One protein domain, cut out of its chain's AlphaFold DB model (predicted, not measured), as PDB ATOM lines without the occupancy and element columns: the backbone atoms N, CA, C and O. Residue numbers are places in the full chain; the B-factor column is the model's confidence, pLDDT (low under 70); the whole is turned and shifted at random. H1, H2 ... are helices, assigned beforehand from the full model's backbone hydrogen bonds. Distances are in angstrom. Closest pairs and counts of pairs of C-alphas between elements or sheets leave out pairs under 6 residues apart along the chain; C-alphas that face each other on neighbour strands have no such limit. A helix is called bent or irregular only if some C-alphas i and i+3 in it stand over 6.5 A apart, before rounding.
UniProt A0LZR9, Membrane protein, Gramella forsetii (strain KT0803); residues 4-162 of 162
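Overview. This is residues 4 to 162 of the 162 residues of the protein "Membrane protein" of Gramella forsetii (strain KT0803) (UniProt A0LZR9). What would one see first? H4 runs through the middle, with H3 and H5 packed along one side of it as an up-and-down bundle of three helices, each running against the one before, while H1 and H6 cross as an X on its other side. The short H2 sits by the start of H3, and residues 148 to 153 of H6 stick out. What is it made of? The printed part has 159 residues, with six named helices in the order H1 to H6 and no named strand, an all-helix make-up. It is compact, with a radius of gyration of the C-alphas of 16.7 A, and only just elongated, with spans of 49 by 32 by 20 A.

Arrangement. What does the first helix meet? H1, residues 4 to 30, touches H6, residues 129 to 160, with residues 10 to 19 alone, closest at the C-alphas of Val 15 and Ser 138, 5.5 A, at a steep tilt of 39 degrees, the same way. Its residues 14 to 18 alone touch H4, residues 68 to 90, closest at the C-alphas of Leu 14 and Ile 73, 6.7 A. How is the bundle joined? H3, residues 42 to 62, and H4 are a hairpin and touch at a shallow tilt of 23 degrees, opposite ways, with the C-alphas of Ser 53 and Ser 78 closest at 4.1 A. H4 and H5, residues 102 to 126, are a hairpin too; residues 82 to 89 of H4 alone touch H5, with the C-alphas of Ile 89 and Ile 105 closest at 6.4 A. H2, residues 34 to 37, touches H3 only at the corner, with the C-alphas of Leu 36 and Asp 42 closest at 4.9 A. What of the last helix? H6 touches H4 with residues 131 to 143 alone, closest at the C-alphas of Thr 76 and Val 135, 5.6 A, and is apart from H3. How do the backbones run? Each O i to N i+4 pair is within hydrogen-bond range in H4 and H6, against 21 of 23 in H1, 14 of 17 in H3 and 18 of 21 in H5; H2 is too short for such a pair.

Along the chain. Where do the helices begin and end? H1 starts at C-alpha 4, (109.889, 185.328, 144.900), and H6 ends at C-alpha 160, (136.484, 170.641, 110.820). How long are they? From first to last C-alpha, H1 measures 35.3 A, H3 31.2 A, H4 33.0 A, H5 35.6 A and H6 46.5 A. Is any irregular? H5 is, only just: C-alphas 121 and 124 are 6.8 A apart.

Size, cuts and confidence. How far does it reach? The two C-alphas farthest apart are those of Asn 65 and Asn 162, 53.3 A, and the printed part has no cut. Which link is long? The link from H4 to H5, 11 residues, is long. Where is confidence low? The pLDDT is under 70 in residues 26 to 43, 91 to 100 and 150 to 162.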
ATOM      1  N   TYR A   4     109.340 186.272 145.876       90.62
ATOM      2  CA  TYR A   4     109.889 185.328 144.900       90.62
ATOM      3  C   TYR A   4     109.999 185.943 143.504       90.62
ATOM      4  O   TYR A   4     111.051 185.862 142.888       90.62
ATOM      5  N   LEU A   5     108.963 186.653 143.045       93.00
ATOM      6  CA  LEU A   5     108.980 187.321 141.741       93.00
ATOM      7  C   LEU A   5     110.093 188.376 141.663       93.00
ATOM      8  O   LEU A   5     110.794 188.456 140.661       93.00
ATOM      9  N   LYS A   6     110.303 189.148 142.738       92.44
ATOM     10  CA  LYS A   6     111.414 190.107 142.813       92.44
ATOM     11  C   LYS A   6     112.771 189.414 142.700       92.44
ATOM     12  O   LYS A   6     113.618 189.878 141.946       92.44
ATOM     13  N   PHE A   7     112.962 188.322 143.436       93.94
ATOM     14  CA  PHE A   7     114.196 187.544 143.384       93.94
ATOM     15  C   PHE A   7     114.472 187.013 141.974       93.94
ATOM     16  O   PHE A   7     115.566 187.203 141.453       93.94
ATOM     17  N   THR A   8     113.470 186.401 141.337       94.25
ATOM     18  CA  THR A   8     113.600 185.848 139.984       94.25
ATOM     19  C   THR A   8     113.945 186.930 138.964       94.25
ATOM     20  O   THR A   8     114.823 186.720 138.134       94.25
ATOM     21  N   LEU A   9     113.317 188.106 139.049       95.19
ATOM     22  CA  LEU A   9     113.638 189.230 138.166       95.19
ATOM     23  C   LEU A   9     115.060 189.767 138.399       95.19
ATOM     24  O   LEU A   9     115.759 190.041 137.427       95.19
ATOM     25  N   GLU A  10     115.512 189.880 139.657       94.62
ATOM     26  CA  GLU A  10     116.901 190.257 139.974       94.62
ATOM     27  C   GLU A  10     117.900 189.231 139.410       94.62
ATOM     28  O   GLU A  10     118.919 189.624 138.843       94.62
ATOM     29  N   LEU A  11     117.595 187.933 139.514       96.25
ATOM     30  CA  LEU A  11     118.428 186.862 138.966       96.25
ATOM     31  C   LEU A  11     118.504 186.928 137.436       96.25
ATOM     32  O   LEU A  11     119.605 186.916 136.894       96.25
ATOM     33  N   ILE A  12     117.360 187.036 136.752       95.81
ATOM     34  CA  ILE A  12     117.299 187.139 135.284       95.81
ATOM     35  C   ILE A  12     118.102 188.346 134.804       95.81
ATOM     36  O   ILE A  12     118.918 188.222 133.895       95.81
ATOM     37  N   PHE A  13     117.906 189.504 135.435       95.19
ATOM     38  CA  PHE A  13     118.624 190.725 135.085       95.19
ATOM     39  C   PHE A  13     120.140 190.573 135.250       95.19
ATOM     40  O   PHE A  13     120.906 190.968 134.372       95.19
ATOM     41  N   LEU A  14     120.575 189.977 136.364       95.38
ATOM     42  CA  LEU A  14     121.991 189.784 136.651       95.38
ATOM     43  C   LEU A  14     122.633 188.792 135.671       95.38
ATOM     44  O   LEU A  14     123.682 189.098 135.106       95.38
ATOM     45  N   VAL A  15     121.977 187.657 135.416       94.69
ATOM     46  CA  VAL A  15     122.409 186.667 134.416       94.69
ATOM     47  C   VAL A  15     122.497 187.303 133.034       94.69
ATOM     48  O   VAL A  15     123.516 187.145 132.377       94.69
ATOM     49  N   PHE A  16     121.487 188.067 132.611       93.81
ATOM     50  CA  PHE A  16     121.475 188.709 131.297       93.81
ATOM     51  C   PHE A  16     122.669 189.650 131.095       93.81
ATOM     52  O   PHE A  16     123.364 189.550 130.087       93.81
ATOM     53  N   ILE A  17     122.947 190.532 132.063       93.12
ATOM     54  CA  ILE A  17     124.092 191.454 131.976       93.12
ATOM     55  C   ILE A  17     125.407 190.684 131.916       93.12
ATOM     56  O   ILE A  17     126.284 191.012 131.116       93.12
ATOM     57  N   ILE A  18     125.550 189.683 132.785       92.81
ATOM     58  CA  ILE A  18     126.784 188.913 132.874       92.81
ATOM     59  C   ILE A  18     127.009 188.139 131.588       92.81
ATOM     60  O   ILE A  18     128.099 188.221 131.041       92.81
ATOM     61  N   LEU A  19     125.980 187.463 131.081       89.50
ATOM     62  CA  LEU A  19     126.032 186.712 129.837       89.50
ATOM     63  C   LEU A  19     126.390 187.618 128.655       89.50
ATOM     64  O   LEU A  19     127.278 187.277 127.882       89.50
ATOM     65  N   LEU A  20     125.754 188.789 128.545       87.88
ATOM     66  CA  LEU A  20     126.011 189.737 127.461       87.88
ATOM     67  C   LEU A  20     127.481 190.173 127.430       87.88
ATOM     68  O   LEU A  20     128.137 190.070 126.398       87.88
ATOM     69  N   ILE A  21     128.009 190.644 128.562       86.38
ATOM     70  CA  ILE A  21     129.415 191.062 128.659       86.38
ATOM     71  C   ILE A  21     130.331 189.856 128.448       86.38
ATOM     72  O   ILE A  21     131.330 189.980 127.749       86.38
ATOM     73  N   TYR A  22     129.988 188.707 129.034       80.94
ATOM     74  CA  TYR A  22     130.789 187.494 128.967       80.94
ATOM     75  C   TYR A  22     130.962 187.009 127.527       80.94
ATOM     76  O   TYR A  22     132.101 186.825 127.107       80.94
ATOM     77  N   ILE A  23     129.878 186.885 126.755       78.88
ATOM     78  CA  ILE A  23     129.922 186.504 125.333       78.88
ATOM     79  C   ILE A  23     130.791 187.490 124.542       78.88
ATOM     80  O   ILE A  23     131.661 187.079 123.783       78.88
ATOM     81  N   LEU A  24     130.636 188.796 124.781       76.75
ATOM     82  CA  LEU A  24     131.457 189.813 124.116       76.75
ATOM     83  C   LEU A  24     132.947 189.718 124.480       76.75
ATOM     84  O   LEU A  24     133.799 190.090 123.681       76.75
ATOM     85  N   SER A  25     133.284 189.243 125.678       73.81
ATOM     86  CA  SER A  25     134.675 189.100 126.121       73.81
ATOM     87  C   SER A  25     135.297 187.742 125.796       73.81
ATOM     88  O   SER A  25     136.513 187.668 125.628       73.81
ATOM     89  N   ILE A  26     134.504 186.670 125.713       67.38
ATOM     90  CA  ILE A  26     135.036 185.312 125.583       67.38
ATOM     91  C   ILE A  26     135.709 185.119 124.219       67.38
ATOM     92  O   ILE A  26     136.831 184.621 124.168       67.38
ATOM     93  N   ASP A  27     135.086 185.617 123.148       59.69
ATOM     94  CA  ASP A  27     135.578 185.459 121.775       59.69
ATOM     95  C   ASP A  27     136.770 186.383 121.473       59.69
ATOM     96  O   ASP A  27     137.672 186.025 120.720       59.69
ATOM     97  N   PHE A  28     136.803 187.575 122.078       56.38
ATOM     98  CA  PHE A  28     137.789 188.612 121.745       56.38
ATOM     99  C   PHE A  28     138.994 188.658 122.684       56.38
ATOM    100  O   PHE A  28     140.087 189.052 122.272       56.38
ATOM    101  N   VAL A  29     138.796 188.301 123.953       56.53
ATOM    102  CA  VAL A  29     139.809 188.457 124.999       56.53
ATOM    103  C   VAL A  29     140.359 187.091 125.387       56.53
ATOM    104  O   VAL A  29     141.565 186.897 125.303       56.53
ATOM    105  N   VAL A  30     139.498 186.129 125.742       56.09
ATOM    106  CA  VAL A  30     139.941 184.848 126.324       56.09
ATOM    107  C   VAL A  30     140.328 183.809 125.276       56.09
ATOM    108  O   VAL A  30     141.433 183.284 125.335       56.09
ATOM    109  N   PHE A  31     139.480 183.547 124.280       59.03
ATOM    110  CA  PHE A  31     139.795 182.626 123.182       59.03
ATOM    111  C   PHE A  31     140.498 183.314 122.011       59.03
ATOM    112  O   PHE A  31     140.324 182.931 120.853       59.03
ATOM    113  N   ASN A  32     141.322 184.325 122.289       62.34
ATOM    114  CA  ASN A  32     142.089 184.962 121.235       62.34
ATOM    115  C   ASN A  32     143.219 184.031 120.764       62.34
ATOM    116  O   ASN A  32     144.315 183.980 121.326       62.34
ATOM    117  N   ARG A  33     142.929 183.289 119.692       60.69
ATOM    118  CA  ARG A  33     143.822 182.300 119.070       60.69
ATOM    119  C   ARG A  33     145.133 182.883 118.564       60.69
ATOM    120  O   ARG A  33     146.074 182.115 118.383       60.69
ATOM    121  N   PHE A  34     145.229 184.203 118.380       62.06
ATOM    122  CA  PHE A  34     146.508 184.836 118.052       62.06
ATOM    123  C   PHE A  34     147.577 184.549 119.109       62.06
ATOM    124  O   PHE A  34     148.738 184.396 118.747       62.06
ATOM    125  N   PHE A  35     147.209 184.411 120.389       61.44
ATOM    126  CA  PHE A  35     148.183 184.093 121.436       61.44
ATOM    127  C   PHE A  35     148.758 182.679 121.304       61.44
ATOM    128  O   PHE A  35     149.935 182.487 121.569       61.44
ATOM    129  N   LEU A  36     147.968 181.711 120.824       59.56
ATOM    130  CA  LEU A  36     148.420 180.329 120.603       59.56
ATOM    131  C   LEU A  36     149.273 180.165 119.336       59.56
ATOM    132  O   LEU A  36     149.927 179.141 119.169       59.56
ATOM    133  N   GLN A  37     149.240 181.138 118.423       62.34
ATOM    134  CA  GLN A  37     150.055 181.142 117.201       62.34
ATOM    135  C   GLN A  37     151.432 181.783 117.414       62.34
ATOM    136  O   GLN A  37     152.305 181.655 116.558       62.34
ATOM    137  N   ILE A  38     151.631 182.478 118.537       64.38
ATOM    138  CA  ILE A  38     152.893 183.121 118.890       64.38
ATOM    139  C   ILE A  38     153.501 182.331 120.050       64.38
ATOM    140  O   ILE A  38     153.054 182.444 121.185       64.38
ATOM    141  N   GLU A  39     154.551 181.568 119.756       57.38
ATOM    142  CA  GLU A  39     155.197 180.582 120.644       57.38
ATOM    143  C   GLU A  39     155.561 181.115 122.047       57.38
ATOM    144  O   GLU A  39     155.559 180.370 123.014       57.38
ATOM    145  N   TYR A  40     155.821 182.419 122.186       63.50
ATOM    146  CA  TYR A  40     156.180 183.060 123.462       63.50
ATOM    147  C   TYR A  40     154.996 183.650 124.248       63.50
ATOM    148  O   TYR A  40     155.210 184.219 125.321       63.50
ATOM    149  N   PHE A  41     153.777 183.614 123.708       66.62
ATOM    150  CA  PHE A  41     152.571 184.219 124.298       66.62
ATOM    151  C   PHE A  41     151.486 183.182 124.632       66.62
ATOM    152  O   PHE A  41     150.417 183.540 125.128       66.62
ATOM    153  N   ASP A  42     151.767 181.904 124.419       65.25
ATOM    154  CA  ASP A  42     150.909 180.771 124.756       65.25
ATOM    155  C   ASP A  42     150.483 180.771 126.239       65.25
ATOM    156  O   ASP A  42     149.307 180.610 126.554       65.25
ATOM    157  N   TRP A  43     151.390 181.074 127.166       68.81
ATOM    158  CA  TRP A  43     151.098 181.166 128.601       68.81
ATOM    159  C   TRP A  43     150.118 182.297 128.946       68.81
ATOM    160  O   TRP A  43     149.372 182.183 129.924       68.81
ATOM    161  N   LEU A  44     150.068 183.377 128.151       72.81
ATOM    162  CA  LEU A  44     149.121 184.478 128.365       72.81
ATOM    163  C   LEU A  44     147.683 184.043 128.104       72.81
ATOM    164  O   LEU A  44     146.793 184.513 128.809       72.81
ATOM    165  N   PHE A  45     147.461 183.105 127.182       72.19
ATOM    166  CA  PHE A  45     146.146 182.506 126.946       72.19
ATOM    167  C   PHE A  45     145.555 181.911 128.234       72.19
ATOM    168  O   PHE A  45     144.384 182.112 128.548       72.19
ATOM    169  N   TYR A  46     146.394 181.257 129.039       72.94
ATOM    170  CA  TYR A  46     145.984 180.639 130.299       72.94
ATOM    171  C   TYR A  46     146.017 181.584 131.503       72.94
ATOM    172  O   TYR A  46     145.277 181.392 132.474       72.94
ATOM    173  N   LEU A  47     146.872 182.607 131.464       80.00
ATOM    174  CA  LEU A  47     146.980 183.592 132.537       80.00
ATOM    175  C   LEU A  47     145.858 184.643 132.473       80.00
ATOM    176  O   LEU A  47     145.455 185.205 133.491       80.00
ATOM    177  N   LEU A  48     145.321 184.920 131.290       83.88
ATOM    178  CA  LEU A  48     144.344 185.987 131.103       83.88
ATOM    179  C   LEU A  48     143.031 185.780 131.884       83.88
ATOM    180  O   LEU A  48     142.586 186.742 132.518       83.88
ATOM    181  N   PRO A  49     142.432 184.572 131.948       86.31
ATOM    182  CA  PRO A  49     141.266 184.326 132.793       86.31
ATOM    183  C   PRO A  49     141.524 184.647 134.268       86.31
ATOM    184  O   PRO A  49     140.696 185.290 134.914       86.31
ATOM    185  N   ILE A  50     142.689 184.276 134.811       88.94
ATOM    186  CA  ILE A  50     142.991 184.558 136.220       88.94
ATOM    187  C   ILE A  50     143.271 186.045 136.470       88.94
ATOM    188  O   ILE A  50     142.856 186.581 137.498       88.94
ATOM    189  N   LEU A  51     143.878 186.752 135.511       88.75
ATOM    190  CA  LEU A  51     144.060 188.205 135.585       88.75
ATOM    191  C   LEU A  51     142.725 188.954 135.526       88.75
ATOM    192  O   LEU A  51     142.505 189.870 136.320       88.75
ATOM    193  N   LEU A  52     141.819 188.552 134.630       89.81
ATOM    194  CA  LEU A  52     140.467 189.112 134.556       89.81
ATOM    195  C   LEU A  52     139.708 188.857 135.851       89.81
ATOM    196  O   LEU A  52     139.124 189.783 136.416       89.81
ATOM    197  N   SER A  53     139.768 187.626 136.358       93.06
ATOM    198  CA  SER A  53     139.191 187.279 137.649       93.06
ATOM    199  C   SER A  53     139.694 188.226 138.744       93.06
ATOM    200  O   SER A  53     138.894 188.849 139.450       93.06
ATOM    201  N   PHE A  54     141.014 188.404 138.850       91.44
ATOM    202  CA  PHE A  54     141.635 189.269 139.851       91.44
ATOM    203  C   PHE A  54     141.230 190.742 139.692       91.44
ATOM    204  O   PHE A  54     140.933 191.419 140.681       91.44
ATOM    205  N   LEU A  55     141.149 191.238 138.456       92.25
ATOM    206  CA  LEU A  55     140.684 192.592 138.166       92.25
ATOM    207  C   LEU A  55     139.247 192.797 138.663       92.25
ATOM    208  O   LEU A  55     138.974 193.752 139.396       92.25
ATOM    209  N   TYR A  56     138.335 191.882 138.331       93.75
ATOM    210  CA  TYR A  56     136.947 191.956 138.788       93.75
ATOM    211  C   TYR A  56     136.824 191.828 140.309       93.75
ATOM    212  O   TYR A  56     135.994 192.514 140.913       93.75
ATOM    213  N   LEU A  57     137.685 191.031 140.946       92.81
ATOM    214  CA  LEU A  57     137.785 190.952 142.401       92.81
ATOM    215  C   LEU A  57     138.155 192.308 143.016       92.81
ATOM    216  O   LEU A  57     137.470 192.769 143.933       92.81
ATOM    217  N   ILE A  58     139.206 192.965 142.511       91.12
ATOM    218  CA  ILE A  58     139.634 194.291 142.989       91.12
ATOM    219  C   ILE A  58     138.490 195.289 142.844       91.12
ATOM    220  O   ILE A  58     138.162 196.002 143.795       91.12
ATOM    221  N   VAL A  59     137.841 195.316 141.679       91.38
ATOM    222  CA  VAL A  59     136.711 196.217 141.434       91.38
ATOM    223  C   VAL A  59     135.564 195.913 142.406       91.38
ATOM    224  O   VAL A  59     135.028 196.837 143.019       91.38
ATOM    225  N   ALA A  60     135.233 194.643 142.661       90.06
ATOM    226  CA  ALA A  60     134.214 194.269 143.646       90.06
ATOM    227  C   ALA A  60     134.560 194.738 145.075       90.06
ATOM    228  O   ALA A  60     133.667 195.146 145.826       90.06
ATOM    229  N   VAL A  61     135.845 194.726 145.449       87.88
ATOM    230  CA  VAL A  61     136.329 195.239 146.743       87.88
ATOM    231  C   VAL A  61     136.243 196.766 146.807       87.88
ATOM    232  O   VAL A  61     135.744 197.304 147.797       87.88
ATOM    233  N   VAL A  62     136.685 197.475 145.766       86.56
ATOM    234  CA  VAL A  62     136.687 198.950 145.716       86.56
ATOM    235  C   VAL A  62     135.262 199.504 145.685       86.56
ATOM    236  O   VAL A  62     134.936 200.460 146.393       86.56
ATOM    237  N   PHE A  63     134.371 198.874 144.921       79.12
ATOM    238  CA  PHE A  63     132.979 199.301 144.774       79.12
ATOM    239  C   PHE A  63     132.039 198.714 145.836       79.12
ATOM    240  O   PHE A  63     130.825 198.931 145.757       79.12
ATOM    241  N   LYS A  64     132.573 198.045 146.871       72.56
ATOM    242  CA  LYS A  64     131.792 197.314 147.886       72.56
ATOM    243  C   LYS A  64     130.670 198.123 148.552       72.56
ATOM    244  O   LYS A  64     129.672 197.528 148.947       72.56
ATOM    245  N   ASN A  65     130.832 199.445 148.661       77.94
ATOM    246  CA  ASN A  65     129.907 200.353 149.351       77.94
ATOM    247  C   ASN A  65     129.090 201.253 148.408       77.94
ATOM    248  O   ASN A  65     128.261 202.018 148.889       77.94
ATOM    249  N   LYS A  66     129.325 201.213 147.086       81.62
ATOM    250  CA  LYS A  66     128.684 202.154 146.147       81.62
ATOM    251  C   LYS A  66     127.363 201.634 145.586       81.62
ATOM    252  O   LYS A  66     126.368 202.344 145.608       81.62
ATOM    253  N   SER A  67     127.346 200.405 145.068       88.69
ATOM    254  CA  SER A  67     126.150 199.812 144.459       88.69
ATOM    255  C   SER A  67     126.098 198.313 144.715       88.69
ATOM    256  O   SER A  67     127.021 197.583 144.348       88.69
ATOM    257  N   ARG A  68     124.987 197.854 145.311       90.56
ATOM    258  CA  ARG A  68     124.701 196.427 145.534       90.56
ATOM    259  C   ARG A  68     124.793 195.660 144.216       90.56
ATOM    260  O   ARG A  68     125.531 194.690 144.147       90.56
ATOM    261  N   ILE A  69     124.108 196.125 143.170       90.50
ATOM    262  CA  ILE A  69     124.035 195.428 141.876       90.50
ATOM    263  C   ILE A  69     125.417 195.316 141.225       90.50
ATOM    264  O   ILE A  69     125.812 194.219 140.842       90.50
ATOM    265  N   LEU A  70     126.188 196.409 141.167       90.62
ATOM    266  CA  LEU A  70     127.534 196.373 140.580       90.62
ATOM    267  C   LEU A  70     128.458 195.420 141.342       90.62
ATOM    268  O   LEU A  70     129.189 194.652 140.726       90.62
ATOM    269  N   LYS A  71     128.385 195.416 142.678       91.81
ATOM    270  CA  LYS A  71     129.147 194.477 143.506       91.81
ATOM    271  C   LYS A  71     128.815 193.024 143.158       91.81
ATOM    272  O   LYS A  71     129.739 192.227 143.032       91.81
ATOM    273  N   LEU A  72     127.533 192.682 143.001       94.25
ATOM    274  CA  LEU A  72     127.123 191.323 142.627       94.25
ATOM    275  C   LEU A  72     127.627 190.959 141.228       94.25
ATOM    276  O   LEU A  72     128.174 189.876 141.059       94.25
ATOM    277  N   ILE A  73     127.518 191.870 140.256       94.00
ATOM    278  CA  ILE A  73     128.014 191.660 138.887       94.00
ATOM    279  C   ILE A  73     129.520 191.363 138.892       94.00
ATOM    280  O   ILE A  73     129.940 190.315 138.407       94.00
ATOM    281  N   PHE A  74     130.335 192.234 139.494       94.31
ATOM    282  CA  PHE A  74     131.791 192.059 139.516       94.31
ATOM    283  C   PHE A  74     132.229 190.823 140.302       94.31
ATOM    284  O   PHE A  74     133.145 190.117 139.887       94.31
ATOM    285  N   LEU A  75     131.548 190.515 141.406       94.25
ATOM    286  CA  LEU A  75     131.819 189.292 142.151       94.25
ATOM    287  C   LEU A  75     131.518 188.044 141.312       94.25
ATOM    288  O   LEU A  75     132.294 187.093 141.337       94.25
ATOM    289  N   THR A  76     130.420 188.065 140.558       95.00
ATOM    290  CA  THR A  76     130.021 186.939 139.712       95.00
ATOM    291  C   THR A  76     131.003 186.758 138.555       95.00
ATOM    292  O   THR A  76     131.430 185.630 138.321       95.00
ATOM    293  N   PHE A  77     131.460 187.841 137.907       94.06
ATOM    294  CA  PHE A  77     132.540 187.764 136.913       94.06
ATOM    295  C   PHE A  77     133.823 187.185 137.496       94.06
ATOM    296  O   PHE A  77     134.392 186.269 136.910       94.06
ATOM    297  N   SER A  78     134.256 187.675 138.659       94.69
ATOM    298  CA  SER A  78     135.440 187.148 139.342       94.69
ATOM    299  C   SER A  78     135.344 185.628 139.512       94.69
ATOM    300  O   SER A  78     136.277 184.915 139.156       94.69
ATOM    301  N   ILE A  79     134.195 185.117 139.964       93.88
ATOM    302  CA  ILE A  79     133.971 183.675 140.136       93.88
ATOM    303  C   ILE A  79     133.986 182.930 138.794       93.88
ATOM    304  O   ILE A  79     134.644 181.897 138.693       93.88
ATOM    305  N   ILE A  80     133.297 183.441 137.770       92.06
ATOM    306  CA  ILE A  80     133.228 182.797 136.447       92.06
ATOM    307  C   ILE A  80     134.624 182.671 135.834       92.06
ATOM    308  O   ILE A  80     135.012 181.585 135.416       92.06
ATOM    309  N   TYR A  81     135.405 183.751 135.834       90.50
ATOM    310  CA  TYR A  81     136.753 183.750 135.268       90.50
ATOM    311  C   TYR A  81     137.749 182.919 136.081       90.50
ATOM    312  O   TYR A  81     138.645 182.304 135.507       90.50
ATOM    313  N   LEU A  82     137.573 182.854 137.404       91.56
ATOM    314  CA  LEU A  82     138.363 181.967 138.255       91.56
ATOM    315  C   LEU A  82     138.085 180.499 137.920       91.56
ATOM    316  O   LEU A  82     139.014 179.711 137.766       91.56
ATOM    317  N   ALA A  83     136.809 180.142 137.786       88.50
ATOM    318  CA  ALA A  83     136.397 178.795 137.417       88.50
ATOM    319  C   ALA A  83     136.849 178.434 135.994       88.50
ATOM    320  O   ALA A  83     137.355 177.335 135.796       88.50
ATOM    321  N   LEU A  84     136.754 179.363 135.036       85.31
ATOM    322  CA  LEU A  84     137.291 179.184 133.686       85.31
ATOM    323  C   LEU A  84     138.808 178.969 133.708       85.31
ATOM    324  O   LEU A  84     139.292 178.064 133.043       85.31
ATOM    325  N   SER A  85     139.555 179.737 134.509       86.31
ATOM    326  CA  SER A  85     140.998 179.530 134.670       86.31
ATOM    327  C   SER A  85     141.312 178.128 135.188       86.31
ATOM    328  O   SER A  85     142.134 177.435 134.598       86.31
ATOM    329  N   ILE A  86     140.622 177.689 136.248       84.25
ATOM    330  CA  ILE A  86     140.785 176.343 136.815       84.25
ATOM    331  C   ILE A  86     140.434 175.277 135.772       84.25
ATOM    332  O   ILE A  86     141.160 174.296 135.631       84.25
ATOM    333  N   PHE A  87     139.354 175.474 135.018       79.88
ATOM    334  CA  PHE A  87     138.953 174.569 133.946       79.88
ATOM    335  C   PHE A  87     140.026 174.480 132.855       79.88
ATOM    336  O   PHE A  87     140.417 173.382 132.487       79.88
ATOM    337  N   MET A  88     140.573 175.608 132.396       77.12
ATOM    338  CA  MET A  88     141.600 175.632 131.348       77.12
ATOM    339  C   MET A  88     142.929 175.001 131.784       77.12
ATOM    340  O   MET A  88     143.591 174.389 130.958       77.12
ATOM    341  N   ILE A  89     143.331 175.117 133.057       76.38
ATOM    342  CA  ILE A  89     144.576 174.481 133.542       76.38
ATOM    343  C   ILE A  89     144.408 173.000 133.909       76.38
ATOM    344  O   ILE A  89     145.404 172.292 134.030       76.38
ATOM    345  N   THR A  90     143.176 172.548 134.169       73.56
ATOM    346  CA  THR A  90     142.873 171.137 134.483       73.56
ATOM    347  C   THR A  90     142.399 170.355 133.262       73.56
ATOM    348  O   THR A  90     142.493 169.128 133.257       73.56
ATOM    349  N   GLY A  91     141.905 171.045 132.236       66.69
ATOM    350  CA  GLY A  91     141.583 170.478 130.937       66.69
ATOM    351  C   GLY A  91     142.856 170.061 130.212       66.69
ATOM    352  O   GLY A  91     143.799 170.837 130.088       66.69
ATOM    353  N   ILE A  92     142.878 168.819 129.739       58.12
ATOM    354  CA  ILE A  92     143.933 168.329 128.854       58.12
ATOM    355  C   ILE A  92     143.550 168.773 127.442       58.12
ATOM    356  O   ILE A  92     142.515 168.343 126.931       58.12
ATOM    357  N   TYR A  93     144.355 169.636 126.823       55.16
ATOM    358  CA  TYR A  93     144.172 169.976 125.413       55.16
ATOM    359  C   TYR A  93     144.647 168.806 124.542       55.16
ATOM    360  O   TYR A  93     145.643 168.158 124.859       55.16
ATOM    361  N   CYS A  94     143.951 168.541 123.431       42.94
ATOM    362  CA  CYS A  94     144.286 167.449 122.503       42.94
ATOM    363  C   CYS A  94     145.693 167.561 121.883       42.94
ATOM    364  O   CYS A  94     146.204 166.579 121.354       42.94
ATOM    365  N   GLU A  95     146.319 168.737 121.946       53.28
ATOM    366  CA  GLU A  95     147.694 168.969 121.507       53.28
ATOM    367  C   GLU A  95     148.594 169.126 122.741       53.28
ATOM    368  O   GLU A  95     148.676 170.206 123.326       53.28
ATOM    369  N   GLU A  96     149.261 168.040 123.152       51.53
ATOM    370  CA  GLU A  96     150.058 167.997 124.390       51.53
ATOM    371  C   GLU A  96     151.164 169.064 124.453       51.53
ATOM    372  O   GLU A  96     151.485 169.554 125.535       51.53
ATOM    373  N   GLU A  97     151.700 169.469 123.298       52.22
ATOM    374  CA  GLU A  97     152.740 170.500 123.163       52.22
ATOM    375  C   GLU A  97     152.256 171.906 123.552       52.22
ATOM    376  O   GLU A  97     153.072 172.785 123.820       52.22
ATOM    377  N   LYS A  98     150.936 172.121 123.633       58.28
ATOM    378  CA  LYS A  98     150.327 173.390 124.062       58.28
ATOM    379  C   LYS A  98     149.958 173.410 125.543       58.28
ATOM    380  O   LYS A  98     149.424 174.416 126.019       58.28
ATOM    381  N   ASN A  99     150.206 172.324 126.275       65.19
ATOM    382  CA  ASN A  99     149.938 172.275 127.706       65.19
ATOM    383  C   ASN A  99     150.940 173.147 128.475       65.19
ATOM    384  O   ASN A  99     152.144 173.138 128.224       65.19
ATOM    385  N   LEU A 100     150.441 173.870 129.477       69.06
ATOM    386  CA  LEU A 100     151.282 174.659 130.373       69.06
ATOM    387  C   LEU A 100     152.314 173.789 131.094       69.06
ATOM    388  O   LEU A 100     151.986 172.771 131.706       69.06
ATOM    389  N   GLY A 101     153.550 174.282 131.158       75.94
ATOM    390  CA  GLY A 101     154.554 173.720 132.053       75.94
ATOM    391  C   GLY A 101     154.095 173.743 133.520       75.94
ATOM    392  O   GLY A 101     153.453 174.691 133.980       75.94
ATOM    393  N   LEU A 102     154.493 172.722 134.284       80.81
ATOM    394  CA  LEU A 102     154.072 172.495 135.675       80.81
ATOM    395  C   LEU A 102     154.274 173.712 136.599       80.81
ATOM    396  O   LEU A 102     153.438 173.984 137.458       80.81
ATOM    397  N   ALA A 103     155.347 174.484 136.399       81.38
ATOM    398  CA  ALA A 103     155.608 175.704 137.166       81.38
ATOM    399  C   ALA A 103     154.495 176.759 137.007       81.38
ATOM    400  O   ALA A 103     154.090 177.385 137.988       81.38
ATOM    401  N   HIS A 104     153.963 176.929 135.795       78.69
ATOM    402  CA  HIS A 104     152.896 177.890 135.532       78.69
ATOM    403  C   HIS A 104     151.556 177.405 136.090       78.69
ATOM    404  O   HIS A 104     150.821 178.200 136.671       78.69
ATOM    405  N   ILE A 105     151.270 176.102 136.004       82.75
ATOM    406  CA  ILE A 105     150.085 175.504 136.637       82.75
ATOM    407  C   ILE A 105     150.105 175.773 138.148       82.75
ATOM    408  O   ILE A 105     149.119 176.255 138.705       82.75
ATOM    409  N   LEU A 106     151.242 175.528 138.809       85.94
ATOM    410  CA  LEU A 106     151.403 175.804 140.239       85.94
ATOM    411  C   LEU A 106     151.202 177.288 140.573       85.94
ATOM    412  O   LEU A 106     150.564 177.602 141.579       85.94
ATOM    413  N   LEU A 107     151.701 178.197 139.732       84.56
ATOM    414  CA  LEU A 107     151.498 179.637 139.903       84.56
ATOM    415  C   LEU A 107     150.014 180.019 139.800       84.56
ATOM    416  O   LEU A 107     149.507 180.730 140.670       84.56
ATOM    417  N   VAL A 108     149.308 179.534 138.775       85.69
ATOM    418  CA  VAL A 108     147.873 179.808 138.591       85.69
ATOM    419  C   VAL A 108     147.070 179.245 139.765       85.69
ATOM    420  O   VAL A 108     146.225 179.950 140.316       85.69
ATOM    421  N   LEU A 109     147.378 178.028 140.226       88.50
ATOM    422  CA  LEU A 109     146.747 177.440 141.411       88.50
ATOM    423  C   LEU A 109     146.992 178.277 142.670       88.50
ATOM    424  O   LEU A 109     146.056 178.524 143.431       88.50
ATOM    425  N   LEU A 110     148.221 178.752 142.886       90.31
ATOM    426  CA  LEU A 110     148.549 179.607 144.026       90.31
ATOM    427  C   LEU A 110     147.715 180.895 144.015       90.31
ATOM    428  O   LEU A 110     147.105 181.242 145.030       90.31
ATOM    429  N   ILE A 111     147.643 181.581 142.870       89.75
ATOM    430  CA  ILE A 111     146.829 182.795 142.719       89.75
ATOM    431  C   ILE A 111     145.347 182.461 142.941       89.75
ATOM    432  O   ILE A 111     144.660 183.182 143.670       89.75
ATOM    433  N   ALA A 112     144.866 181.338 142.403       90.69
ATOM    434  CA  ALA A 112     143.488 180.899 142.580       90.69
ATOM    435  C   ALA A 112     143.151 180.678 144.062       90.69
ATOM    436  O   ALA A 112     142.131 181.177 144.538       90.69
ATOM    437  N   PHE A 113     144.027 180.024 144.833       92.31
ATOM    438  CA  PHE A 113     143.837 179.848 146.276       92.31
ATOM    439  C   PHE A 113     143.769 181.179 147.031       92.31
ATOM    440  O   PHE A 113     142.907 181.348 147.901       92.31
ATOM    441  N   VAL A 114     144.627 182.143 146.688       92.12
ATOM    442  CA  VAL A 114     144.584 183.491 147.279       92.12
ATOM    443  C   VAL A 114     143.244 184.166 146.976       92.12
ATOM    444  O   VAL A 114     142.595 184.699 147.881       92.12
ATOM    445  N   MET A 115     142.789 184.097 145.727       92.50
ATOM    446  CA  MET A 115     141.515 184.670 145.291       92.50
ATOM    447  C   MET A 115     140.304 184.032 145.975       92.50
ATOM    448  O   MET A 115     139.423 184.744 146.466       92.50
ATOM    449  N   ILE A 116     140.292 182.702 146.079       92.06
ATOM    450  CA  ILE A 116     139.305 181.939 146.851       92.06
ATOM    451  C   ILE A 116     139.286 182.446 148.298       92.06
ATOM    452  O   ILE A 116     138.225 182.776 148.831       92.06
ATOM    453  N   GLY A 117     140.458 182.589 148.920       91.12
ATOM    454  CA  GLY A 117     140.594 183.126 150.272       91.12
ATOM    455  C   GLY A 117     139.970 184.517 150.433       91.12
ATOM    456  O   GLY A 117     139.226 184.749 151.389       91.12
ATOM    457  N   ILE A 118     140.212 185.429 149.485       90.69
ATOM    458  CA  ILE A 118     139.634 186.784 149.492       90.69
ATOM    459  C   ILE A 118     138.111 186.733 149.324       90.69
ATOM    460  O   ILE A 118     137.391 187.417 150.063       90.69
ATOM    461  N   HIS A 119     137.599 185.905 148.410       91.44
ATOM    462  CA  HIS A 119     136.162 185.697 148.264       91.44
ATOM    463  C   HIS A 119     135.540 185.269 149.597       91.44
ATOM    464  O   HIS A 119     134.651 185.963 150.102       91.44
ATOM    465  N   TYR A 120     136.037 184.191 150.202       91.00
ATOM    466  CA  TYR A 120     135.444 183.614 151.409       91.00
ATOM    467  C   TYR A 120     135.614 184.473 152.665       91.00
ATOM    468  O   TYR A 120     134.692 184.522 153.479       91.00
ATOM    469  N   LYS A 121     136.753 185.152 152.846       90.62
ATOM    470  CA  LYS A 121     137.025 185.926 154.072       90.62
ATOM    471  C   LYS A 121     136.581 187.383 154.006       90.62
ATOM    472  O   LYS A 121     136.264 187.951 155.046       90.62
ATOM    473  N   ILE A 122     136.564 188.000 152.823       87.06
ATOM    474  CA  ILE A 122     136.341 189.448 152.690       87.06
ATOM    475  C   ILE A 122     134.995 189.737 152.024       87.06
ATOM    476  O   ILE A 122     134.169 190.469 152.573       87.06
ATOM    477  N   LEU A 123     134.746 189.162 150.846       86.81
ATOM    478  CA  LEU A 123     133.599 189.559 150.026       86.81
ATOM    479  C   LEU A 123     132.306 188.854 150.440       86.81
ATOM    480  O   LEU A 123     131.321 189.535 150.731       86.81
ATOM    481  N   PHE A 124     132.295 187.524 150.532       87.62
ATOM    482  CA  PHE A 124     131.097 186.757 150.886       87.62
ATOM    483  C   PHE A 124     130.519 187.111 152.266       87.62
ATOM    484  O   PHE A 124     129.299 187.256 152.362       87.62
ATOM    485  N   PRO A 125     131.310 187.302 153.339       88.81
ATOM    486  CA  PRO A 125     130.766 187.663 154.650       88.81
ATOM    487  C   PRO A 125     130.002 188.991 154.641       88.81
ATOM    488  O   PRO A 125     129.054 189.154 155.402       88.81
ATOM    489  N   SER A 126     130.356 189.905 153.733       86.19
ATOM    490  CA  SER A 126     129.708 191.214 153.589       86.19
ATOM    491  C   SER A 126     128.392 191.198 152.793       86.19
ATOM    492  O   SER A 126     127.822 192.259 152.538       86.19
ATOM    493  N   LEU A 127     127.931 190.030 152.338       90.19
ATOM    494  CA  LEU A 127     126.701 189.875 151.558       90.19
ATOM    495  C   LEU A 127     125.551 189.336 152.407       90.19
ATOM    496  O   LEU A 127     125.736 188.461 153.258       90.19
ATOM    497  N   SER A 128     124.335 189.794 152.103       93.50
ATOM    498  CA  SER A 128     123.121 189.186 152.648       93.50
ATOM    499  C   SER A 128     122.949 187.748 152.134       93.50
ATOM    500  O   SER A 128     123.522 187.359 151.116       93.50
ATOM    501  N   LYS A 129     122.130 186.931 152.810       93.56
ATOM    502  CA  LYS A 129     121.851 185.553 152.356       93.56
ATOM    503  C   LYS A 129     121.260 185.511 150.940       93.56
ATOM    504  O   LYS A 129     121.618 184.636 150.163       93.56
ATOM    505  N   ILE A 130     120.396 186.473 150.609       93.69
ATOM    506  CA  ILE A 130     119.766 186.582 149.285       93.69
ATOM    507  C   ILE A 130     120.817 186.923 148.225       93.69
ATOM    508  O   ILE A 130     120.840 186.307 147.167       93.69
ATOM    509  N   ASP A 131     121.724 187.848 148.532       94.44
ATOM    510  CA  ASP A 131     122.809 188.237 147.626       94.44
ATOM    511  C   ASP A 131     123.785 187.099 147.351       94.44
ATOM    512  O   ASP A 131     124.208 186.907 146.215       94.44
ATOM    513  N   LYS A 132     124.110 186.312 148.383       94.69
ATOM    514  CA  LYS A 132     124.903 185.089 148.217       94.69
ATOM    515  C   LYS A 132     124.209 184.124 147.263       94.69
ATOM    516  O   LYS A 132     124.862 183.594 146.373       94.69
ATOM    517  N   LEU A 133     122.898 183.926 147.428       95.88
ATOM    518  CA  LEU A 133     122.120 183.050 146.553       95.88
ATOM    519  C   LEU A 133     122.120 183.559 145.107       95.88
ATOM    520  O   LEU A 133     122.307 182.764 144.195       95.88
ATOM    521  N   LEU A 134     121.956 184.872 144.901       96.31
ATOM    522  CA  LEU A 134     122.006 185.489 143.571       96.31
ATOM    523  C   LEU A 134     123.351 185.242 142.894       96.31
ATOM    524  O   LEU A 134     123.374 184.799 141.752       96.31
ATOM    525  N   VAL A 135     124.457 185.487 143.597       95.88
ATOM    526  CA  VAL A 135     125.812 185.284 143.062       95.88
ATOM    527  C   VAL A 135     126.042 183.814 142.737       95.88
ATOM    528  O   VAL A 135     126.461 183.497 141.635       95.88
ATOM    529  N   VAL A 136     125.711 182.901 143.654       95.00
ATOM    530  CA  VAL A 136     125.917 181.464 143.425       95.00
ATOM    531  C   VAL A 136     125.077 180.964 142.250       95.00
ATOM    532  O   VAL A 136     125.613 180.311 141.361       95.00
ATOM    533  N   LEU A 137     123.779 181.282 142.209       96.62
ATOM    534  CA  LEU A 137     122.902 180.816 141.132       96.62
ATOM    535  C   LEU A 137     123.278 181.424 139.782       96.62
ATOM    536  O   LEU A 137     123.308 180.708 138.789       96.62
ATOM    537  N   SER A 138     123.599 182.717 139.738       96.06
ATOM    538  CA  SER A 138     124.047 183.346 138.494       96.06
ATOM    539  C   SER A 138     125.387 182.792 138.015       96.06
ATOM    540  O   SER A 138     125.500 182.475 136.835       96.06
ATOM    541  N   SER A 139     126.363 182.581 138.906       94.56
ATOM    542  CA  SER A 139     127.611 181.893 138.560       94.56
ATOM    543  C   SER A 139     127.341 180.505 137.984       94.56
ATOM    544  O   SER A 139     127.893 180.179 136.942       94.56
ATOM    545  N   LEU A 140     126.477 179.700 138.615       94.12
ATOM    546  CA  LEU A 140     126.156 178.350 138.137       94.12
ATOM    547  C   LEU A 140     125.487 178.354 136.759       94.12
ATOM    548  O   LEU A 140     125.859 177.547 135.914       94.12
ATOM    549  N   ILE A 141     124.535 179.261 136.519       93.56
ATOM    550  CA  ILE A 141     123.854 179.382 135.221       93.56
ATOM    551  C   ILE A 141     124.862 179.729 134.120       93.56
ATOM    552  O   ILE A 141     124.884 179.073 133.083       93.56
ATOM    553  N   ILE A 142     125.726 180.721 134.357       90.56
ATOM    554  CA  ILE A 142     126.719 181.138 133.359       90.56
ATOM    555  C   ILE A 142     127.793 180.062 133.153       90.56
ATOM    556  O   ILE A 142     128.232 179.852 132.029       90.56
ATOM    557  N   LEU A 143     128.201 179.350 134.206       87.75
ATOM    558  CA  LEU A 143     129.158 178.246 134.084       87.75
ATOM    559  C   LEU A 143     128.580 177.046 133.329       87.75
ATOM    560  O   LEU A 143     129.310 176.411 132.574       87.75
ATOM    561  N   ALA A 144     127.293 176.740 133.505       87.06
ATOM    562  CA  ALA A 144     126.628 175.707 132.715       87.06
ATOM    563  C   ALA A 144     126.647 176.073 131.224       87.06
ATOM    564  O   ALA A 144     127.049 175.260 130.398       87.06
ATOM    565  N   GLU A 145     126.303 177.319 130.896       82.75
ATOM    566  CA  GLU A 145     126.364 177.840 129.528       82.75
ATOM    567  C   GLU A 145     127.791 177.806 128.955       82.75
ATOM    568  O   GLU A 145     128.006 177.412 127.812       82.75
ATOM    569  N   LEU A 146     128.787 178.171 129.765       75.19
ATOM    570  CA  LEU A 146     130.205 178.090 129.416       75.19
ATOM    571  C   LEU A 146     130.610 176.651 129.090       75.19
ATOM    572  O   LEU A 146     131.239 176.423 128.063       75.19
ATOM    573  N   TYR A 147     130.223 175.686 129.922       75.00
ATOM    574  CA  TYR A 147     130.514 174.274 129.690       75.00
ATOM    575  C   TYR A 147     129.913 173.782 128.366       75.00
ATOM    576  O   TYR A 147     130.615 173.158 127.571       75.00
ATOM    577  N   PHE A 148     128.648 174.119 128.087       74.31
ATOM    578  CA  PHE A 148     128.008 173.773 126.815       74.31
ATOM    579  C   PHE A 148     128.683 174.445 125.617       74.31
ATOM    580  O   PHE A 148     128.899 173.780 124.604       74.31
ATOM    581  N   ASN A 149     129.063 175.721 125.724       70.25
ATOM    582  CA  ASN A 149     129.759 176.429 124.651       70.25
ATOM    583  C   ASN A 149     131.153 175.850 124.388       70.25
ATOM    584  O   ASN A 149     131.485 175.609 123.234       70.25
ATOM    585  N   LEU A 150     131.950 175.569 125.424       66.50
ATOM    586  CA  LEU A 150     133.281 174.969 125.253       66.50
ATOM    587  C   LEU A 150     133.205 173.577 124.631       66.50
ATOM    588  O   LEU A 150     133.929 173.299 123.681       66.50
ATOM    589  N   PHE A 151     132.288 172.734 125.108       63.81
ATOM    590  CA  PHE A 151     132.084 171.402 124.542       63.81
ATOM    591  C   PHE A 151     131.604 171.464 123.086       63.81
ATOM    592  O   PHE A 151     132.049 170.688 122.243       63.81
ATOM    593  N   SER A 152     130.723 172.419 122.772       60.53
ATOM    594  CA  SER A 152     130.260 172.657 121.401       60.53
ATOM    595  C   SER A 152     131.387 173.155 120.504       60.53
ATOM    596  O   SER A 152     131.491 172.699 119.370       60.53
ATOM    597  N   TYR A 153     132.252 174.044 121.005       61.12
ATOM    598  CA  TYR A 153     133.434 174.495 120.281       61.12
ATOM    599  C   TYR A 153     134.385 173.327 120.006       61.12
ATOM    600  O   TYR A 153     134.718 173.113 118.843       61.12
ATOM    601  N   ASP A 154     134.758 172.532 121.012       55.88
ATOM    602  CA  ASP A 154     135.622 171.357 120.819       55.88
ATOM    603  C   ASP A 154     135.035 170.376 119.793       55.88
ATOM    604  O   ASP A 154     135.733 169.964 118.865       55.88
ATOM    605  N   LEU A 155     133.736 170.065 119.873       52.19
ATOM    606  CA  LEU A 155     133.055 169.206 118.895       52.19
ATOM    607  C   LEU A 155     133.065 169.778 117.472       52.19
ATOM    608  O   LEU A 155     133.226 169.033 116.503       52.19
ATOM    609  N   PHE A 156     132.879 171.091 117.327       46.66
ATOM    610  CA  PHE A 156     132.914 171.744 116.020       46.66
ATOM    611  C   PHE A 156     134.334 171.743 115.437       46.66
ATOM    612  O   PHE A 156     134.505 171.534 114.237       46.66
ATOM    613  N   TYR A 157     135.359 171.924 116.277       48.06
ATOM    614  CA  TYR A 157     136.760 171.921 115.851       48.06
ATOM    615  C   TYR A 157     137.270 170.527 115.484       48.06
ATOM    616  O   TYR A 157     137.968 170.398 114.479       48.06
ATOM    617  N   VAL A 158     136.872 169.484 116.216       49.00
ATOM    618  CA  VAL A 158     137.218 168.089 115.882       49.00
ATOM    619  C   VAL A 158     136.614 167.659 114.537       49.00
ATOM    620  O   VAL A 158     137.233 166.889 113.809       49.00
ATOM    621  N   ASN A 159     135.440 168.181 114.168       41.22
ATOM    622  CA  ASN A 159     134.776 167.852 112.900       41.22
ATOM    623  C   ASN A 159     135.227 168.696 111.696       41.22
ATOM    624  O   ASN A 159     134.898 168.344 110.571       41.22
ATOM    625  N   LEU A 160     135.934 169.812 111.905       40.47
ATOM    626  CA  LEU A 160     136.484 170.641 110.820       40.47
ATOM    627  C   LEU A 160     137.923 170.262 110.439       40.47
ATOM    628  O   LEU A 160     138.388 170.654 109.371       40.47
ATOM    629  N   LEU A 161     138.635 169.565 111.328       41.44
ATOM    630  CA  LEU A 161     140.023 169.125 111.142       41.44
ATOM    631  C   LEU A 161     140.146 167.648 110.717       41.44
ATOM    632  O   LEU A 161     141.260 167.199 110.454       41.44
ATOM    633  N   ASN A 162     139.023 166.926 110.631       35.59
ATOM    634  CA  ASN A 162     138.891 165.607 109.998       35.59
ATOM    635  C   ASN A 162     138.197 165.740 108.639       35.59
ATOM    636  O   ASN A 162     138.505 164.917 107.749       35.59
TER     637      ASN A 162